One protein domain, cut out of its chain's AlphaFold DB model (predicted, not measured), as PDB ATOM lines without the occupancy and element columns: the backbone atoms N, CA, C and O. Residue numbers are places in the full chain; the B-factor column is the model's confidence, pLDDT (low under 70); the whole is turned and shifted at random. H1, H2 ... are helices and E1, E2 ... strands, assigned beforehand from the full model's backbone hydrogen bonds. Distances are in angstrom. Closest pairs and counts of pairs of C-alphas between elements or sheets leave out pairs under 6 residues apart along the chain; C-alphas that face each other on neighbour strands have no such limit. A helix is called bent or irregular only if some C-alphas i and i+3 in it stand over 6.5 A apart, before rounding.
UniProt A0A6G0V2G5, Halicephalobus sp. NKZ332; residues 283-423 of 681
ATOM      1  N   ASP A 283     -32.401 -17.776   7.658       79.31
ATOM      2  CA  ASP A 283     -31.506 -16.662   7.957       79.31
ATOM      3  C   ASP A 283     -31.707 -15.484   6.982       79.31
ATOM      4  O   ASP A 283     -31.657 -14.327   7.397       79.31
ATOM      5  N   PHE A 284     -32.003 -15.763   5.705       81.38
ATOM      6  CA  PHE A 284     -32.350 -14.751   4.698       81.38
ATOM      7  C   PHE A 284     -33.758 -14.181   4.926       81.38
ATOM      8  O   PHE A 284     -33.938 -12.963   4.902       81.38
ATOM      9  N   ALA A 285     -34.741 -15.033   5.227       77.44
ATOM     10  CA  ALA A 285     -36.105 -14.600   5.522       77.44
ATOM     11  C   ALA A 285     -36.153 -13.640   6.727       77.44
ATOM     12  O   ALA A 285     -36.734 -12.559   6.640       77.44
ATOM     13  N   ARG A 286     -35.461 -13.977   7.824       74.19
ATOM     14  CA  ARG A 286     -35.406 -13.149   9.043       74.19
ATOM     15  C   ARG A 286     -34.603 -11.859   8.895       74.19
ATOM     16  O   ARG A 286     -34.974 -10.850   9.488       74.19
ATOM     17  N   LYS A 287     -33.453 -11.903   8.210       79.81
ATOM     18  CA  LYS A 287     -32.470 -10.797   8.204       79.81
ATOM     19  C   LYS A 287     -32.546  -9.910   6.966       79.81
ATOM     20  O   LYS A 287     -32.064  -8.783   7.032       79.81
ATOM     21  N   THR A 288     -33.141 -10.399   5.880       82.19
ATOM     22  CA  THR A 288     -33.348  -9.646   4.640       82.19
ATOM     23  C   THR A 288     -34.831  -9.364   4.428       82.19
ATOM     24  O   THR A 288     -35.225  -8.205   4.481       82.19
ATOM     25  N   VAL A 289     -35.666 -10.393   4.241       81.00
ATOM     26  CA  VAL A 289     -37.060 -10.218   3.778       81.00
ATOM     27  C   VAL A 289     -37.943  -9.514   4.815       81.00
ATOM     28  O   VAL A 289     -38.584  -8.514   4.495       81.00
ATOM     29  N   LEU A 290     -37.940  -9.976   6.071       76.69
ATOM     30  CA  LEU A 290     -38.778  -9.411   7.135       76.69
ATOM     31  C   LEU A 290     -38.540  -7.897   7.358       76.69
ATOM     32  O   LEU A 290     -39.529  -7.176   7.464       76.69
ATOM     33  N   PRO A 291     -37.298  -7.363   7.380       81.94
ATOM     34  CA  PRO A 291     -37.073  -5.915   7.397       81.94
ATOM     35  C   PRO A 291     -37.685  -5.130   6.225       81.94
ATOM     36  O   PRO A 291     -38.129  -4.007   6.449       81.94
ATOM     37  N   PHE A 292     -37.753  -5.681   5.005       81.75
ATOM     38  CA  PHE A 292     -38.428  -4.999   3.888       81.75
ATOM     39  C   PHE A 292     -39.947  -4.939   4.100       81.75
ATOM     40  O   PHE A 292     -40.532  -3.868   3.949       81.75
ATOM     41  N   ILE A 293     -40.566  -6.043   4.536       77.81
ATOM     42  CA  ILE A 293     -41.998  -6.095   4.899       77.81
ATOM     43  C   ILE A 293     -42.290  -5.176   6.103       77.81
ATOM     44  O   ILE A 293     -43.301  -4.486   6.147       77.81
ATOM     45  N   GLY A 294     -41.377  -5.084   7.073       72.38
ATOM     46  CA  GLY A 294     -41.484  -4.123   8.174       72.38
ATOM     47  C   GLY A 294     -41.408  -2.661   7.713       72.38
ATOM     48  O   GLY A 294     -42.080  -1.802   8.284       72.38
ATOM     49  N   ALA A 295     -40.624  -2.377   6.668       80.81
ATOM     50  CA  ALA A 295     -40.441  -1.037   6.122       80.81
ATOM     51  C   ALA A 295     -41.611  -0.553   5.248       80.81
ATOM     52  O   ALA A 295     -41.799   0.658   5.133       80.81
ATOM     53  N   SER A 296     -42.424  -1.445   4.663       78.25
ATOM     54  CA  SER A 296     -43.556  -1.041   3.805       78.25
ATOM     55  C   SER A 296     -44.652  -0.289   4.557       78.25
ATOM     56  O   SER A 296     -45.382   0.488   3.953       78.25
ATOM     57  N   ASN A 297     -44.719  -0.465   5.879       73.56
ATOM     58  CA  ASN A 297     -45.686   0.194   6.761       73.56
ATOM     59  C   ASN A 297     -45.270   1.628   7.166       73.56
ATOM     60  O   ASN A 297     -45.865   2.217   8.066       73.56
ATOM     61  N   GLY A 298     -44.239   2.204   6.530       69.88
ATOM     62  CA  GLY A 298     -43.893   3.620   6.674       69.88
ATOM     63  C   GLY A 298     -44.855   4.530   5.900       69.88
ATOM     64  O   GLY A 298     -45.095   4.327   4.714       69.88
ATOM     65  N   GLU A 299     -45.354   5.597   6.531       71.06
ATOM     66  CA  GLU A 299     -46.296   6.562   5.930       71.06
ATOM     67  C   GLU A 299     -45.699   7.341   4.735       71.06
ATOM     68  O   GLU A 299     -46.420   7.992   3.974       71.06
ATOM     69  N   ASN A 300     -44.366   7.378   4.643       82.88
ATOM     70  CA  ASN A 300     -43.586   8.162   3.688       82.88
ATOM     71  C   ASN A 300     -42.170   7.586   3.502       82.88
ATOM     72  O   ASN A 300     -41.642   6.894   4.374       82.88
ATOM     73  N   LEU A 301     -41.529   7.951   2.387       86.75
ATOM     74  CA  LEU A 301     -40.220   7.439   1.966       86.75
ATOM     75  C   LEU A 301     -39.100   7.640   3.007       86.75
ATOM     76  O   LEU A 301     -38.229   6.781   3.122       86.75
ATOM     77  N   ASP A 302     -39.140   8.718   3.799       86.50
ATOM     78  CA  ASP A 302     -38.148   8.971   4.854       86.50
ATOM     79  C   ASP A 302     -38.286   7.958   6.009       86.50
ATOM     80  O   ASP A 302     -37.284   7.479   6.544       86.50
ATOM     81  N   GLN A 303     -39.518   7.575   6.375       83.44
ATOM     82  CA  GLN A 303     -39.775   6.502   7.347       83.44
ATOM     83  C   GLN A 303     -39.380   5.127   6.794       83.44
ATOM     84  O   GLN A 303     -38.752   4.353   7.517       83.44
ATOM     85  N   VAL A 304     -39.682   4.848   5.517       83.94
ATOM     86  CA  VAL A 304     -39.256   3.615   4.825       83.94
ATOM     87  C   VAL A 304     -37.728   3.493   4.876       83.94
ATOM     88  O   VAL A 304     -37.209   2.494   5.371       83.94
ATOM     89  N   GLN A 305     -36.992   4.533   4.462       90.06
ATOM     90  CA  GLN A 305     -35.525   4.547   4.521       90.06
ATOM     91  C   GLN A 305     -35.009   4.413   5.961       90.06
ATOM     92  O   GLN A 305     -34.117   3.610   6.198       90.06
ATOM     93  N   THR A 306     -35.604   5.105   6.941       88.38
ATOM     94  CA  THR A 306     -35.203   4.997   8.361       88.38
ATOM     95  C   THR A 306     -35.354   3.565   8.905       88.38
ATOM     96  O   THR A 306     -34.549   3.112   9.726       88.38
ATOM     97  N   CYS A 307     -36.372   2.827   8.450       83.12
ATOM     98  CA  CYS A 307     -36.547   1.418   8.794       83.12
ATOM     99  C   CYS A 307     -35.446   0.550   8.159       83.12
ATOM    100  O   CYS A 307     -34.790  -0.225   8.857       83.12
ATOM    101  N   LEU A 308     -35.172   0.745   6.865       87.75
ATOM    102  CA  LEU A 308     -34.129   0.018   6.133       87.75
ATOM    103  C   LEU A 308     -32.720   0.305   6.682       87.75
ATOM    104  O   LEU A 308     -31.961  -0.638   6.898       87.75
ATOM    105  N   ASP A 309     -32.401   1.560   7.017       89.88
ATOM    106  CA  ASP A 309     -31.129   2.000   7.623       89.88
ATOM    107  C   ASP A 309     -30.831   1.310   8.968       89.88
ATOM    108  O   ASP A 309     -29.675   1.202   9.386       89.88
ATOM    109  N   THR A 310     -31.865   0.821   9.661       86.06
ATOM    110  CA  THR A 310     -31.717   0.082  10.925       86.06
ATOM    111  C   THR A 310     -31.157  -1.335  10.704       86.06
ATOM    112  O   THR A 310     -30.570  -1.914  11.619       86.06
ATOM    113  N   HIS A 311     -31.296  -1.885   9.492       84.25
ATOM    114  CA  HIS A 311     -30.903  -3.256   9.137       84.25
ATOM    115  C   HIS A 311     -29.830  -3.336   8.036       84.25
ATOM    116  O   HIS A 311     -29.051  -4.293   8.009       84.25
ATOM    117  N   PHE A 312     -29.743  -2.338   7.152       89.62
ATOM    118  CA  PHE A 312     -28.905  -2.353   5.955       89.62
ATOM    119  C   PHE A 312     -28.128  -1.043   5.777       89.62
ATOM    120  O   PHE A 312     -28.656   0.039   5.987       89.62
ATOM    121  N   THR A 313     -26.880  -1.128   5.307       87.88
ATOM    122  CA  THR A 313     -26.026   0.049   5.035       87.88
ATOM    123  C   THR A 313     -25.895   0.397   3.549       87.88
ATOM    124  O   THR A 313     -25.187   1.338   3.205       87.88
ATOM    125  N   ASN A 314     -26.488  -0.410   2.661       90.19
ATOM    126  CA  ASN A 314     -26.230  -0.388   1.208       90.19
ATOM    127  C   ASN A 314     -27.527  -0.412   0.375       90.19
ATOM    128  O   ASN A 314     -27.473  -0.606  -0.841       90.19
ATOM    129  N   VAL A 315     -28.669  -0.257   1.055       92.50
ATOM    130  CA  VAL A 315     -30.025  -0.282   0.501       92.50
ATOM    131  C   VAL A 315     -30.553   1.145   0.454       92.50
ATOM    132  O   VAL A 315     -30.566   1.832   1.474       92.50
ATOM    133  N   GLN A 316     -31.011   1.580  -0.716       92.88
ATOM    134  CA  GLN A 316     -31.641   2.884  -0.895       92.88
ATOM    135  C   GLN A 316     -33.079   2.713  -1.385       92.88
ATOM    136  O   GLN A 316     -33.315   2.092  -2.422       92.88
ATOM    137  N   ALA A 317     -34.041   3.282  -0.662       91.88
ATOM    138  CA  ALA A 317     -35.412   3.418  -1.121       91.88
ATOM    139  C   ALA A 317     -35.457   4.449  -2.261       91.88
ATOM    140  O   ALA A 317     -35.082   5.608  -2.093       91.88
ATOM    141  N   HIS A 318     -35.885   4.010  -3.442       91.38
ATOM    142  CA  HIS A 318     -35.969   4.842  -4.638       91.38
ATOM    143  C   HIS A 318     -37.240   5.698  -4.617       91.38
ATOM    144  O   HIS A 318     -37.183   6.909  -4.832       91.38
ATOM    145  N   LYS A 319     -38.392   5.064  -4.362       92.12
ATOM    146  CA  LYS A 319     -39.713   5.701  -4.418       92.12
ATOM    147  C   LYS A 319     -40.761   4.863  -3.687       92.12
ATOM    148  O   LYS A 319     -40.695   3.636  -3.703       92.12
ATOM    149  N   GLN A 320     -41.741   5.538  -3.093       90.12
ATOM    150  CA  GLN A 320     -42.950   4.936  -2.533       90.12
ATOM    151  C   GLN A 320     -44.164   5.354  -3.376       90.12
ATOM    152  O   GLN A 320     -44.222   6.474  -3.891       90.12
ATOM    153  N   TYR A 321     -45.121   4.443  -3.515       88.81
ATOM    154  CA  TYR A 321     -46.306   4.543  -4.355       88.81
ATOM    155  C   TYR A 321     -47.522   4.315  -3.467       88.81
ATOM    156  O   TYR A 321     -47.725   3.197  -3.007       88.81
ATOM    157  N   ASN A 322     -48.319   5.356  -3.232       84.81
ATOM    158  CA  ASN A 322     -49.520   5.288  -2.398       84.81
ATOM    159  C   ASN A 322     -50.720   5.680  -3.268       84.81
ATOM    160  O   ASN A 322     -50.747   6.792  -3.802       84.81
ATOM    161  N   VAL A 323     -51.688   4.779  -3.429       80.44
ATOM    162  CA  VAL A 323     -52.866   4.965  -4.291       80.44
ATOM    163  C   VAL A 323     -54.136   4.506  -3.592       80.44
ATOM    164  O   VAL A 323     -54.135   3.493  -2.902       80.44
ATOM    165  N   VAL A 324     -55.239   5.219  -3.814       79.06
ATOM    166  CA  VAL A 324     -56.563   4.704  -3.448       79.06
ATOM    167  C   VAL A 324     -56.906   3.553  -4.392       79.06
ATOM    168  O   VAL A 324     -56.809   3.723  -5.610       79.06
ATOM    169  N   CYS A 325     -57.262   2.392  -3.841       68.75
ATOM    170  CA  CYS A 325     -57.426   1.151  -4.607       68.75
ATOM    171  C   CYS A 325     -58.820   0.508  -4.518       68.75
ATOM    172  O   CYS A 325     -59.138  -0.330  -5.362       68.75
ATOM    173  N   ASP A 326     -59.664   0.920  -3.569       65.94
ATOM    174  CA  ASP A 326     -61.019   0.391  -3.384       65.94
ATOM    175  C   ASP A 326     -62.106   1.486  -3.349       65.94
ATOM    176  O   ASP A 326     -61.879   2.641  -3.722       65.94
ATOM    177  N   LYS A 327     -63.334   1.093  -2.981       58.19
ATOM    178  CA  LYS A 327     -64.529   1.956  -2.985       58.19
ATOM    179  C   LYS A 327     -64.648   2.807  -1.718       58.19
ATOM    180  O   LYS A 327     -65.253   3.876  -1.766       58.19
ATOM    181  N   ASP A 328     -64.070   2.328  -0.622       54.88
ATOM    182  CA  ASP A 328     -64.171   2.894   0.725       54.88
ATOM    183  C   ASP A 328     -62.974   3.810   1.055       54.88
ATOM    184  O   ASP A 328     -62.900   4.420   2.121       54.88
ATOM    185  N   ASN A 329     -62.116   4.017   0.050       62.31
ATOM    186  CA  ASN A 329     -61.004   4.960  -0.005       62.31
ATOM    187  C   ASN A 329     -59.780   4.520   0.827       62.31
ATOM    188  O   ASN A 329     -58.999   5.359   1.293       62.31
ATOM    189  N   ASN A 330     -59.554   3.210   0.968       63.66
ATOM    190  CA  ASN A 330     -58.310   2.690   1.533       63.66
ATOM    191  C   ASN A 330     -57.142   2.881   0.553       63.66
ATOM    192  O   ASN A 330     -57.313   2.949  -0.670       63.66
ATOM    193  N   THR A 331     -55.934   3.007   1.106       71.44
ATOM    194  CA  THR A 331     -54.715   3.307   0.342       71.44
ATOM    195  C   THR A 331     -53.818   2.080   0.257       71.44
ATOM    196  O   THR A 331     -53.111   1.760   1.210       71.44
ATOM    197  N   CYS A 332     -53.781   1.439  -0.909       76.06
ATOM    198  CA  CYS A 332     -52.764   0.444  -1.215       76.06
ATOM    199  C   CYS A 332     -51.412   1.146  -1.377       76.06
ATOM    200  O   CYS A 332     -51.321   2.208  -2.010       76.06
ATOM    201  N   SER A 333     -50.352   0.554  -0.823       82.88
ATOM    202  CA  SER A 333     -49.006   1.110  -0.935       82.88
ATOM    203  C   SER A 333     -47.946   0.073  -1.287       82.88
ATOM    204  O   SER A 333     -48.080  -1.116  -1.009       82.88
ATOM    205  N   ALA A 334     -46.892   0.542  -1.945       86.12
ATOM    206  CA  ALA A 334     -45.697  -0.230  -2.259       86.12
ATOM    207  C   ALA A 334     -44.472   0.689  -2.270       86.12
ATOM    208  O   ALA A 334     -44.602   1.904  -2.445       86.12
ATOM    209  N   PHE A 335     -43.270   0.132  -2.146       91.25
ATOM    210  CA  PHE A 335     -42.033   0.874  -2.385       91.25
ATOM    211  C   PHE A 335     -41.018   0.063  -3.185       91.25
ATOM    212  O   PHE A 335     -40.947  -1.164  -3.099       91.25
ATOM    213  N   LEU A 336     -40.221   0.789  -3.962       92.50
ATOM    214  CA  LEU A 336     -39.145   0.273  -4.795       92.50
ATOM    215  C   LEU A 336     -37.810   0.726  -4.197       92.50
ATOM    216  O   LEU A 336     -37.662   1.886  -3.805       92.50
ATOM    217  N   SER A 337     -36.841  -0.178  -4.104       92.62
ATOM    218  CA  SER A 337     -35.529   0.065  -3.493       92.62
ATOM    219  C   SER A 337     -34.413  -0.695  -4.216       92.62
ATOM    220  O   SER A 337     -34.687  -1.575  -5.029       92.62
ATOM    221  N   VAL A 338     -33.152  -0.336  -3.958       93.25
ATOM    222  CA  VAL A 338     -31.970  -0.956  -4.583       93.25
ATOM    223  C   VAL A 338     -30.945  -1.329  -3.516       93.25
ATOM    224  O   VAL A 338     -30.483  -0.459  -2.779       93.25
ATOM    225  N   ASP A 339     -30.554  -2.604  -3.463       90.38
ATOM    226  CA  ASP A 339     -29.429  -3.113  -2.674       90.38
ATOM    227  C   ASP A 339     -28.167  -3.191  -3.546       90.38
ATOM    228  O   ASP A 339     -28.006  -4.074  -4.393       90.38
ATOM    229  N   THR A 340     -27.235  -2.274  -3.301       89.94
ATOM    230  CA  THR A 340     -25.963  -2.182  -4.041       89.94
ATOM    231  C   THR A 340     -24.916  -3.220  -3.623       89.94
ATOM    232  O   THR A 340     -23.934  -3.418  -4.340       89.94
ATOM    233  N   LYS A 341     -25.100  -3.901  -2.482       86.56
ATOM    234  CA  LYS A 341     -24.210  -4.969  -1.998       86.56
ATOM    235  C   LYS A 341     -24.616  -6.317  -2.583       86.56
ATOM    236  O   LYS A 341     -23.755  -7.042  -3.074       86.56
ATOM    237  N   ASN A 342     -25.902  -6.651  -2.495       83.00
ATOM    238  CA  ASN A 342     -26.428  -7.922  -2.994       83.00
ATOM    239  C   ASN A 342     -26.756  -7.877  -4.498       83.00
ATOM    240  O   ASN A 342     -26.942  -8.929  -5.094       83.00
ATOM    241  N   LYS A 343     -26.752  -6.683  -5.116       86.62
ATOM    242  CA  LYS A 343     -27.177  -6.425  -6.502       86.62
ATOM    243  C   LYS A 343     -28.638  -6.804  -6.751       86.62
ATOM    244  O   LYS A 343     -28.937  -7.560  -7.670       86.62
ATOM    245  N   ALA A 344     -29.540  -6.264  -5.941       85.50
ATOM    246  CA  ALA A 344     -30.971  -6.503  -6.083       85.50
ATOM    247  C   ALA A 344     -31.745  -5.191  -6.255       85.50
ATOM    248  O   ALA A 344     -31.450  -4.192  -5.598       85.50
ATOM    249  N   ILE A 345     -32.753  -5.201  -7.121       87.81
ATOM    250  CA  ILE A 345     -33.834  -4.216  -7.171       87.81
ATOM    251  C   ILE A 345     -35.025  -4.865  -6.464       87.81
ATOM    252  O   ILE A 345     -35.424  -5.971  -6.812       87.81
ATOM    253  N   ILE A 346     -35.563  -4.215  -5.437       89.94
ATOM    254  CA  ILE A 346     -36.479  -4.837  -4.477       89.94
ATOM    255  C   ILE A 346     -37.781  -4.038  -4.445       89.94
ATOM    256  O   ILE A 346     -37.792  -2.882  -4.008       89.94
ATOM    257  N   LEU A 347     -38.869  -4.660  -4.907       89.81
ATOM    258  CA  LEU A 347     -40.233  -4.137  -4.845       89.81
ATOM    259  C   LEU A 347     -40.990  -4.837  -3.714       89.81
ATOM    260  O   LEU A 347     -41.156  -6.055  -3.725       89.81
ATOM    261  N   THR A 348     -41.472  -4.057  -2.750       83.19
ATOM    262  CA  THR A 348     -42.266  -4.561  -1.622       83.19
ATOM    263  C   THR A 348     -43.633  -3.898  -1.615       83.19
ATOM    264  O   THR A 348     -43.719  -2.669  -1.638       83.19
ATOM    265  N   PHE A 349     -44.689  -4.707  -1.575       81.44
ATOM    266  CA  PHE A 349     -46.052  -4.246  -1.318       81.44
ATOM    267  C   PHE A 349     -46.298  -4.191   0.193       81.44
ATOM    268  O   PHE A 349     -45.747  -4.999   0.937       81.44
ATOM    269  N   ALA A 350     -47.101  -3.234   0.651       72.81
ATOM    270  CA  ALA A 350     -47.585  -3.216   2.025       72.81
ATOM    271  C   ALA A 350     -48.838  -4.086   2.155       72.81
ATOM    272  O   ALA A 350     -49.753  -3.973   1.338       72.81
ATOM    273  N   GLY A 351     -48.885  -4.900   3.208       63.75
ATOM    274  CA  GLY A 351     -50.091  -5.613   3.616       63.75
ATOM    275  C   GLY A 351     -51.086  -4.730   4.380       63.75
ATOM    276  O   GLY A 351     -50.862  -3.540   4.642       63.75
ATOM    277  N   THR A 352     -52.194  -5.349   4.772       54.28
ATOM    278  CA  THR A 352     -53.303  -4.716   5.489       54.28
ATOM    279  C   THR A 352     -52.914  -4.298   6.912       54.28
ATOM    280  O   THR A 352     -52.511  -5.108   7.742       54.28
ATOM    281  N   ASN A 353     -53.058  -3.006   7.225       46.94
ATOM    282  CA  ASN A 353     -52.590  -2.411   8.486       46.94
ATOM    283  C   ASN A 353     -53.670  -2.337   9.597       46.94
ATOM    284  O   ASN A 353     -53.480  -1.642  10.598       46.94
ATOM    285  N   GLY A 354     -54.807  -3.035   9.462       44.41
ATOM    286  CA  GLY A 354     -55.917  -2.937  10.418       44.41
ATOM    287  C   GLY A 354     -56.795  -4.185  10.549       44.41
ATOM    288  O   GLY A 354     -57.222  -4.772   9.563       44.41
ATOM    289  N   ILE A 355     -57.150  -4.530  11.794       39.19
ATOM    290  CA  ILE A 355     -58.031  -5.668  12.134       39.19
ATOM    291  C   ILE A 355     -59.438  -5.517  11.528       39.19
ATOM    292  O   ILE A 355     -60.069  -6.517  11.211       39.19
ATOM    293  N   SER A 356     -59.934  -4.287  11.354       35.88
ATOM    294  CA  SER A 356     -61.199  -4.035  10.647       35.88
ATOM    295  C   SER A 356     -61.112  -4.449   9.182       35.88
ATOM    296  O   SER A 356     -61.984  -5.157   8.701       35.88
ATOM    297  N   GLN A 357     -60.021  -4.076   8.513       33.28
ATOM    298  CA  GLN A 357     -59.800  -4.387   7.109       33.28
ATOM    299  C   GLN A 357     -59.590  -5.898   6.911       33.28
ATOM    300  O   GLN A 357     -60.193  -6.443   6.006       33.28
ATOM    301  N   LEU A 358     -58.916  -6.609   7.826       42.19
ATOM    302  CA  LEU A 358     -58.877  -8.087   7.851       42.19
ATOM    303  C   LEU A 358     -60.271  -8.751   7.940       42.19
ATOM    304  O   LEU A 358     -60.474  -9.856   7.439       42.19
ATOM    305  N   LEU A 359     -61.229  -8.099   8.604       35.78
ATOM    306  CA  LEU A 359     -62.583  -8.620   8.817       35.78
ATOM    307  C   LEU A 359     -63.513  -8.279   7.642       35.78
ATOM    308  O   LEU A 359     -64.308  -9.122   7.236       35.78
ATOM    309  N   ASP A 360     -63.366  -7.087   7.063       40.22
ATOM    310  CA  ASP A 360     -64.067  -6.675   5.846       40.22
ATOM    311  C   ASP A 360     -63.503  -7.403   4.606       40.22
ATOM    312  O   ASP A 360     -64.283  -7.919   3.813       40.22
ATOM    313  N   GLU A 361     -62.181  -7.578   4.485       40.19
ATOM    314  CA  GLU A 361     -61.531  -8.433   3.473       40.19
ATOM    315  C   GLU A 361     -61.973  -9.892   3.624       40.19
ATOM    316  O   GLU A 361     -62.284 -10.532   2.627       40.19
ATOM    317  N   GLY A 362     -62.101 -10.409   4.851       42.38
ATOM    318  CA  GLY A 362     -62.652 -11.745   5.098       42.38
ATOM    319  C   GLY A 362     -64.129 -11.907   4.702       42.38
ATOM    320  O   GLY A 362     -64.562 -13.022   4.410       42.38
ATOM    321  N   ILE A 363     -64.907 -10.818   4.665       35.44
ATOM    322  CA  ILE A 363     -66.322 -10.818   4.259       35.44
ATOM    323  C   ILE A 363     -66.468 -10.603   2.746       35.44
ATOM    324  O   ILE A 363     -67.223 -11.343   2.115       35.44
ATOM    325  N   ASP A 364     -65.734  -9.660   2.148       40.47
ATOM    326  CA  ASP A 364     -65.722  -9.458   0.693       40.47
ATOM    327  C   ASP A 364     -65.050 -10.653  -0.017       40.47
ATOM    328  O   ASP A 364     -65.548 -11.083  -1.050       40.47
ATOM    329  N   PHE A 365     -64.029 -11.307   0.554       46.31
ATOM    330  CA  PHE A 365     -63.444 -12.546   0.004       46.31
ATOM    331  C   PHE A 365     -64.457 -13.703  -0.097       46.31
ATOM    332  O   PHE A 365     -64.406 -14.501  -1.032       46.31
ATOM    333  N   LEU A 366     -65.426 -13.774   0.822       43.81
ATOM    334  CA  LEU A 366     -66.526 -14.744   0.766       43.81
ATOM    335  C   LEU A 366     -67.615 -14.378  -0.267       43.81
ATOM    336  O   LEU A 366     -68.562 -15.150  -0.440       43.81
ATOM    337  N   LEU A 367     -67.522 -13.214  -0.929       47.06
ATOM    338  CA  LEU A 367     -68.588 -12.625  -1.752       47.06
ATOM    339  C   LEU A 367     -68.145 -12.036  -3.113       47.06
ATOM    340  O   LEU A 367     -69.013 -11.827  -3.967       47.06
ATOM    341  N   ASP A 368     -66.859 -11.743  -3.345       55.03
ATOM    342  CA  ASP A 368     -66.386 -11.066  -4.563       55.03
ATOM    343  C   ASP A 368     -66.153 -12.038  -5.743       55.03
ATOM    344  O   ASP A 368     -66.507 -13.219  -5.752       55.03
ATOM    345  N   THR A 369     -65.688 -11.477  -6.854       62.91
ATOM    346  CA  THR A 369     -66.002 -11.939  -8.201       62.91
ATOM    347  C   THR A 369     -64.729 -12.208  -8.986       62.91
ATOM    348  O   THR A 369     -64.259 -11.348  -9.729       62.91
ATOM    349  N   LEU A 370     -64.208 -13.433  -8.837       71.75
ATOM    350  CA  LEU A 370     -63.003 -13.942  -9.508       71.75
ATOM    351  C   LEU A 370     -62.904 -13.504 -10.983       71.75
ATOM    352  O   LEU A 370     -63.710 -13.911 -11.829       71.75
ATOM    353  N   VAL A 371     -61.871 -12.719 -11.290       77.19
ATOM    354  CA  VAL A 371     -61.592 -12.150 -12.614       77.19
ATOM    355  C   VAL A 371     -60.675 -13.108 -13.384       77.19
ATOM    356  O   VAL A 371     -59.696 -13.590 -12.813       77.19
ATOM    357  N   PRO A 372     -60.947 -13.428 -14.663       77.31
ATOM    358  CA  PRO A 372     -60.011 -14.205 -15.471       77.31
ATOM    359  C   PRO A 372     -58.705 -13.428 -15.675       77.31
ATOM    360  O   PRO A 372     -58.756 -12.236 -15.966       77.31
ATOM    361  N   LEU A 373     -57.565 -14.117 -15.595       75.94
ATOM    362  CA  LEU A 373     -56.242 -13.564 -15.908       75.94
ATOM    363  C   LEU A 373     -55.714 -14.271 -17.172       75.94
ATOM    364  O   LEU A 373     -55.151 -15.364 -17.063       75.94
ATOM    365  N   PRO A 374     -55.999 -13.758 -18.388       68.31
ATOM    366  CA  PRO A 374     -55.798 -14.505 -19.633       68.31
ATOM    367  C   PRO A 374     -54.343 -14.870 -19.942       68.31
ATOM    368  O   PRO A 374     -54.115 -15.814 -20.693       68.31
ATOM    369  N   GLU A 375     -53.388 -14.121 -19.396       63.88
ATOM    370  CA  GLU A 375     -51.965 -14.186 -19.729       63.88
ATOM    371  C   GLU A 375     -51.294 -15.451 -19.177       63.88
ATOM    372  O   GLU A 375     -50.567 -16.130 -19.897       63.88
ATOM    373  N   VAL A 376     -51.583 -15.797 -17.918       61.66
ATOM    374  CA  VAL A 376     -51.126 -17.044 -17.268       61.66
ATOM    375  C   VAL A 376     -52.205 -18.131 -17.238       61.66
ATOM    376  O   VAL A 376     -51.915 -19.298 -16.978       61.66
ATOM    377  N   GLY A 377     -53.454 -17.766 -17.541       62.19
ATOM    378  CA  GLY A 377     -54.619 -18.635 -17.437       62.19
ATOM    379  C   GLY A 377     -55.204 -18.702 -16.022       62.19
ATOM    380  O   GLY A 377     -54.607 -18.283 -15.035       62.19
ATOM    381  N   GLY A 378     -56.420 -19.245 -15.924       73.31
ATOM    382  CA  GLY A 378     -57.156 -19.328 -14.661       73.31
ATOM    383  C   GLY A 378     -57.889 -18.031 -14.303       73.31
ATOM    384  O   GLY A 378     -58.387 -17.314 -15.176       73.31
ATOM    385  N   LYS A 379     -58.021 -17.776 -12.999       73.44
ATOM    386  CA  LYS A 379     -58.664 -16.588 -12.427       73.44
ATOM    387  C   LYS A 379     -57.909 -16.156 -11.177       73.44
ATOM    388  O   LYS A 379     -57.334 -16.998 -10.495       73.44
ATOM    389  N   VAL A 380     -58.002 -14.877 -10.852       74.69
ATOM    390  CA  VAL A 380     -57.511 -14.286  -9.603       74.69
ATOM    391  C   VAL A 380     -58.644 -13.551  -8.899       74.69
ATOM    392  O   VAL A 380     -59.671 -13.244  -9.513       74.69
ATOM    393  N   ASP A 381     -58.462 -13.257  -7.615       72.75
ATOM    394  CA  ASP A 381     -59.375 -12.353  -6.933       72.75
ATOM    395  C   ASP A 381     -59.287 -10.922  -7.499       72.75
ATOM    396  O   ASP A 381     -58.246 -10.450  -7.969       72.75
ATOM    397  N   LYS A 382     -60.430 -10.243  -7.484       74.44
ATOM    398  CA  LYS A 382     -60.648  -8.947  -8.111       74.44
ATOM    399  C   LYS A 382     -60.065  -7.779  -7.332       74.44
ATOM    400  O   LYS A 382     -59.608  -6.828  -7.976       74.44
ATOM    401  N   TYR A 383     -60.082  -7.829  -6.000       70.38
ATOM    402  CA  TYR A 383     -59.470  -6.810  -5.152       70.38
ATOM    403  C   TYR A 383     -57.968  -6.773  -5.433       70.38
ATOM    404  O   TYR A 383     -57.456  -5.760  -5.913       70.38
ATOM    405  N   TYR A 384     -57.298  -7.920  -5.292       73.44
ATOM    406  CA  TYR A 384     -55.861  -8.067  -5.531       73.44
ATOM    407  C   TYR A 384     -55.470  -7.706  -6.973       73.44
ATOM    408  O   TYR A 384     -54.529  -6.942  -7.181       73.44
ATOM    409  N   HIS A 385     -56.230  -8.164  -7.977       78.31
ATOM    410  CA  HIS A 385     -56.025  -7.782  -9.381       78.31
ATOM    411  C   HIS A 385     -56.115  -6.261  -9.591       78.31
ATOM    412  O   HIS A 385     -55.280  -5.662 -10.272       78.31
ATOM    413  N   THR A 386     -57.133  -5.614  -9.019       78.19
ATOM    414  CA  THR A 386     -57.360  -4.169  -9.175       78.19
ATOM    415  C   THR A 386     -56.280  -3.361  -8.454       78.19
ATOM    416  O   THR A 386     -55.674  -2.479  -9.063       78.19
ATOM    417  N   ALA A 387     -55.978  -3.703  -7.199       77.12
ATOM    418  CA  ALA A 387     -54.925  -3.083  -6.402       77.12
ATOM    419  C   ALA A 387     -53.551  -3.185  -7.088       77.12
ATOM    420  O   ALA A 387     -52.875  -2.166  -7.270       77.12
ATOM    421  N   TYR A 388     -53.182  -4.387  -7.549       82.88
ATOM    422  CA  TYR A 388     -51.933  -4.628  -8.271       82.88
ATOM    423  C   TYR A 388     -51.829  -3.760  -9.525       82.88
ATOM    424  O   TYR A 388     -50.858  -3.023  -9.673       82.88
ATOM    425  N   PHE A 389     -52.826  -3.777 -10.419       83.38
ATOM    426  CA  PHE A 389     -52.717  -3.038 -11.680       83.38
ATOM    427  C   PHE A 389     -52.814  -1.512 -11.523       83.38
ATOM    428  O   PHE A 389     -52.214  -0.796 -12.332       83.38
ATOM    429  N   ILE A 390     -53.479  -0.987 -10.484       83.75
ATOM    430  CA  ILE A 390     -53.422   0.450 -10.159       83.75
ATOM    431  C   ILE A 390     -52.008   0.833  -9.692       83.75
ATOM    432  O   ILE A 390     -51.471   1.837 -10.160       83.75
ATOM    433  N   LEU A 391     -51.365   0.038  -8.832       84.44
ATOM    434  CA  LEU A 391     -49.978   0.282  -8.418       84.44
ATOM    435  C   LEU A 391     -48.985   0.114  -9.588       84.44
ATOM    436  O   LEU A 391     -48.162   0.996  -9.839       84.44
ATOM    437  N   TRP A 392     -49.095  -0.978 -10.343       85.50
ATOM    438  CA  TRP A 392     -48.173  -1.340 -11.423       85.50
ATOM    439  C   TRP A 392     -48.180  -0.325 -12.573       85.50
ATOM    440  O   TRP A 392     -47.135   0.239 -12.912       85.50
ATOM    441  N   ASN A 393     -49.367  -0.050 -13.129       84.00
ATOM    442  CA  ASN A 393     -49.537   0.824 -14.289       84.00
ATOM    443  C   ASN A 393     -49.757   2.287 -13.881       84.00
ATOM    444  O   ASN A 393     -49.037   3.174 -14.339       84.00
ATOM    445  N   SER A 394     -50.750   2.554 -13.024       82.12
ATOM    446  CA  SER A 394     -51.244   3.920 -12.780       82.12
ATOM    447  C   SER A 394     -50.380   4.723 -11.802       82.12
ATOM    448  O   SER A 394     -50.236   5.931 -11.982       82.12
ATOM    449  N   ALA A 395     -49.767   4.081 -10.800       83.56
ATOM    450  CA  ALA A 395     -48.778   4.726  -9.925       83.56
ATOM    451  C   ALA A 395     -47.378   4.811 -10.572       83.56
ATOM    452  O   ALA A 395     -46.538   5.613 -10.151       83.56
ATOM    453  N   GLY A 396     -47.142   4.009 -11.616       87.31
ATOM    454  CA  GLY A 396     -45.948   4.058 -12.458       87.31
ATOM    455  C   GLY A 396     -44.802   3.131 -12.049       87.31
ATOM    456  O   GLY A 396     -43.709   3.309 -12.583       87.31
ATOM    457  N   ILE A 397     -45.030   2.147 -11.165       88.94
ATOM    458  CA  ILE A 397     -44.004   1.177 -10.731       88.94
ATOM    459  C   ILE A 397     -43.301   0.537 -11.934       88.94
ATOM    460  O   ILE A 397     -42.075   0.478 -11.949       88.94
ATOM    461  N   PHE A 398     -44.047   0.131 -12.968       86.12
ATOM    462  CA  PHE A 398     -43.479  -0.459 -14.186       86.12
ATOM    463  C   PHE A 398     -42.441   0.450 -14.870       86.12
ATOM    464  O   PHE A 398     -41.379  -0.015 -15.279       86.12
ATOM    465  N   ASN A 399     -42.719   1.754 -14.962       88.19
ATOM    466  CA  ASN A 399     -41.838   2.711 -15.638       88.19
ATOM    467  C   ASN A 399     -40.555   2.969 -14.840       88.19
ATOM    468  O   ASN A 399     -39.470   3.009 -15.420       88.19
ATOM    469  N   ASP A 400     -40.667   3.116 -13.518       89.75
ATOM    470  CA  ASP A 400     -39.504   3.338 -12.656       89.75
ATOM    471  C   ASP A 400     -38.660   2.059 -12.513       89.75
ATOM    472  O   ASP A 400     -37.433   2.127 -12.534       89.75
ATOM    473  N   LEU A 401     -39.290   0.878 -12.464       87.81
ATOM    474  CA  LEU A 401     -38.599  -0.412 -12.510       87.81
ATOM    475  C   LEU A 401     -37.817  -0.573 -13.823       87.81
ATOM    476  O   LEU A 401     -36.632  -0.895 -13.780       87.81
ATOM    477  N   LYS A 402     -38.438  -0.271 -14.972       86.75
ATOM    478  CA  LYS A 402     -37.794  -0.286 -16.302       86.75
ATOM    479  C   LYS A 402     -36.645   0.729 -16.413       86.75
ATOM    480  O   LYS A 402     -35.691   0.497 -17.153       86.75
ATOM    481  N   ALA A 403     -36.696   1.831 -15.661       88.44
ATOM    482  CA  ALA A 403     -35.584   2.772 -15.542       88.44
ATOM    483  C   ALA A 403     -34.448   2.234 -14.650       88.44
ATOM    484  O   ALA A 403     -33.278   2.377 -15.005       88.44
ATOM    485  N   LEU A 404     -34.768   1.581 -13.524       87.44
ATOM    486  CA  LEU A 404     -33.770   0.987 -12.629       87.44
ATOM    487  C   LEU A 404     -33.063  -0.226 -13.246       87.44
ATOM    488  O   LEU A 404     -31.847  -0.328 -13.108       87.44
ATOM    489  N   THR A 405     -33.756  -1.114 -13.963       85.88
ATOM    490  CA  THR A 405     -33.108  -2.260 -14.634       85.88
ATOM    491  C   THR A 405     -32.138  -1.802 -15.726       85.88
ATOM    492  O   THR A 405     -31.034  -2.331 -15.830       85.88
ATOM    493  N   ALA A 406     -32.484  -0.743 -16.469       86.19
ATOM    494  CA  ALA A 406     -31.582  -0.097 -17.423       86.19
ATOM    495  C   ALA A 406     -30.396   0.636 -16.751       86.19
ATOM    496  O   ALA A 406     -29.334   0.779 -17.359       86.19
ATOM    497  N   GLN A 407     -30.554   1.099 -15.505       86.69
ATOM    498  CA  GLN A 407     -29.487   1.730 -14.717       86.69
ATOM    499  C   GLN A 407     -28.544   0.706 -14.057       86.69
ATOM    500  O   GLN A 407     -27.352   0.983 -13.900       86.69
ATOM    501  N   TYR A 408     -29.062  -0.464 -13.680       84.88
ATOM    502  CA  TYR A 408     -28.369  -1.504 -12.917       84.88
ATOM    503  C   TYR A 408     -28.411  -2.868 -13.644       84.88
ATOM    504  O   TYR A 408     -29.031  -3.813 -13.156       84.88
ATOM    505  N   PRO A 409     -27.749  -3.007 -14.811       80.69
ATOM    506  CA  PRO A 409     -27.745  -4.256 -15.571       80.69
ATOM    507  C   PRO A 409     -27.086  -5.400 -14.785       80.69
ATOM    508  O   PRO A 409     -26.018  -5.230 -14.188       80.69
ATOM    509  N   GLY A 410     -27.713  -6.580 -14.808       73.38
ATOM    510  CA  GLY A 410     -27.262  -7.750 -14.047       73.38
ATOM    511  C   GLY A 410     -27.494  -7.639 -12.534       73.38
ATOM    512  O   GLY A 410     -26.673  -8.138 -11.757       73.38
ATOM    513  N   TYR A 411     -28.561  -6.946 -12.125       81.88
ATOM    514  CA  TYR A 411     -29.139  -7.018 -10.778       81.88
ATOM    515  C   TYR A 411     -30.357  -7.960 -10.794       81.88
ATOM    516  O   TYR A 411     -31.109  -8.000 -11.768       81.88
ATOM    517  N   GLU A 412     -30.566  -8.700  -9.710       80.69
ATOM    518  CA  GLU A 412     -31.764  -9.519  -9.486       80.69
ATOM    519  C   GLU A 412     -32.985  -8.637  -9.181       80.69
ATOM    520  O   GLU A 412     -32.835  -7.521  -8.676       80.69
ATOM    521  N   PHE A 413     -34.203  -9.126  -9.440       78.00
ATOM    522  CA  PHE A 413     -35.442  -8.441  -9.067       78.00
ATOM    523  C   PHE A 413     -36.236  -9.244  -8.032       78.00
ATOM    524  O   PHE A 413     -36.793 -10.303  -8.324       78.00
ATOM    525  N   TRP A 414     -36.288  -8.731  -6.804       76.25
ATOM    526  CA  TRP A 414     -36.987  -9.366  -5.689       76.25
ATOM    527  C   TRP A 414     -38.359  -8.713  -5.478       76.25
ATOM    528  O   TRP A 414     -38.462  -7.498  -5.296       76.25
ATOM    529  N   LEU A 415     -39.405  -9.535  -5.481       74.88
ATOM    530  CA  LEU A 415     -40.793  -9.170  -5.233       74.88
ATOM    531  C   LEU A 415     -41.228  -9.726  -3.873       74.88
ATOM    532  O   LEU A 415     -41.244 -10.942  -3.665       74.88
ATOM    533  N   ASN A 416     -41.649  -8.840  -2.976       59.81
ATOM    534  CA  ASN A 416     -42.265  -9.203  -1.701       59.81
ATOM    535  C   ASN A 416     -43.782  -8.919  -1.787       59.81
ATOM    536  O   ASN A 416     -44.200  -7.791  -1.498       59.81
ATOM    537  N   PRO A 417     -44.598  -9.874  -2.276       57.31
ATOM    538  CA  PRO A 417     -46.056  -9.824  -2.179       57.31
ATOM    539  C   PRO A 417     -46.551 -10.046  -0.740       57.31
ATOM    540  O   PRO A 417     -45.809 -10.457   0.151       57.31
ATOM    541  N   SER A 418     -47.846  -9.827  -0.535       46.66
ATOM    542  CA  SER A 418     -48.595 -10.321   0.623       46.66
ATOM    543  C   SER A 418     -49.798 -11.128   0.117       46.66
ATOM    544  O   SER A 418     -50.385 -10.766  -0.899       46.66
ATOM    545  N   ASP A 419     -50.085 -12.236   0.803       47.91
ATOM    546  CA  ASP A 419     -51.355 -12.982   0.835       47.91
ATOM    547  C   ASP A 419     -52.026 -13.384  -0.509       47.91
ATOM    548  O   ASP A 419     -52.852 -12.656  -1.060       47.91
ATOM    549  N   PRO A 420     -51.748 -14.600  -1.029       42.19
ATOM    550  CA  PRO A 420     -52.532 -15.247  -2.084       42.19
ATOM    551  C   PRO A 420     -53.534 -16.293  -1.521       42.19
ATOM    552  O   PRO A 420     -53.147 -17.117  -0.697       42.19
ATOM    553  N   PRO A 421     -54.789 -16.370  -2.010       43.78
ATOM    554  CA  PRO A 421     -55.824 -17.267  -1.462       43.78
ATOM    555  C   PRO A 421     -55.786 -18.728  -1.966       43.78
ATOM    556  O   PRO A 421     -56.717 -19.490  -1.709       43.78
ATOM    557  N   PHE A 422     -54.756 -19.118  -2.719       50.94
ATOM    558  CA  PHE A 422     -54.493 -20.497  -3.148       50.94
ATOM    559  C   PHE A 422     -52.979 -20.706  -3.110       50.94
ATOM    560  O   PHE A 422     -52.242 -19.992  -3.800       50.94
ATOM    561  N   HIS A 423     -52.499 -21.625  -2.272       60.38
ATOM    562  CA  HIS A 423     -51.075 -21.689  -1.952       60.38
ATOM    563  C   HIS A 423     -50.249 -22.263  -3.104       60.38
ATOM    564  O   HIS A 423     -50.486 -23.365  -3.601       60.38
TER     565      HIS A 423
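This is residues 283 to 423 of the 681 residues of a protein of Halicephalobus sp. NKZ332 (UniProt A0A6G0V2G5). A twisted slab of four strands has helices over both faces: the helical hairpin H1 and H2 covers one, and H4 and H5, one after the other at an angle, cover the other. H3 and the long link of residues 365 to 381 lie off the sheet, toward one end of the longest axis. The 141 printed residues hold five named helices and four named strands, ordered H1 H2 E1 E2 E3 H3 H4 H5 E4; the sheet, E1 E2 E3 E4, is mixed, and so is the class, helices and strands. The whole is compact, with a radius of gyration of the C-alphas of 15.8 A and spans of 45 by 33 by 29 A.

Start with H1, residues 283 to 295, which touches H2, residues 301 to 309, with residues 291 to 295 alone; the closest C-alphas, of Ala 295 and Val 304, are 5.0 A apart, at a shallow tilt of 22 degrees, opposite ways. Next come E1, residues 315 to 324, E2, residues 331 to 339, and E3, residues 344 to 349, a meander, each strand the antiparallel neighbour of the one before. Look for N 316 and O 338 at 2.9 A, and N 337 and O 346 at 2.9 A. H2 lies over E1 at a height over the sheet of 8.6 A. H3, residues 355 to 364, is not on the sheet. H4, residues 382 to 394, is over E1 and E2 at 9.2 A; H5, residues 397 to 407, runs along the strands over E2 and E3 at 9.3 A. H4 and H5 are close but not clearly touching, Trp 392 and Phe 398 having the closest C-alphas, 5.5 A apart. E4, residues 412 to 416, is parallel to E3, with N 345 and O 412 at 2.8 A; E3, H3 H4 H5 and E4 form a strand-helix-strand unit, parallel neighbour strands with helices between. H1 and H2 are on the opposite face from H4 and H5: three layers, helices on both faces of a sheet. Every O i to N i+4 pair is within hydrogen-bond range in H2, H3 and H4, against 6 of 9 in H1 and 6 of 7 in H5.

Find C-alpha 283 at (-31.506, -16.662, 7.957), where H1 begins; it spans 18.1 A and is only just irregular, C-alphas 287 and 290 being 6.55 A apart. H2 spans 12.0 A, E1 27.3 A, E2 26.3 A, E3 16.0 A, H3 14.3 A, H4 16.6 A, H5 15.1 A and E4 13.1 A. E4 ends at C-alpha 416, (-42.265, -9.203, -1.701).

The two C-alphas farthest apart, of Lys 341 and Leu 367, are 45.0 A apart. The printed part has no cut; the link from H3 to H4 is long, 17 residues. Mean pLDDT of the printed part is 74.5; look for values under 70 at residues 351 to 369 and 416 to 423, among others.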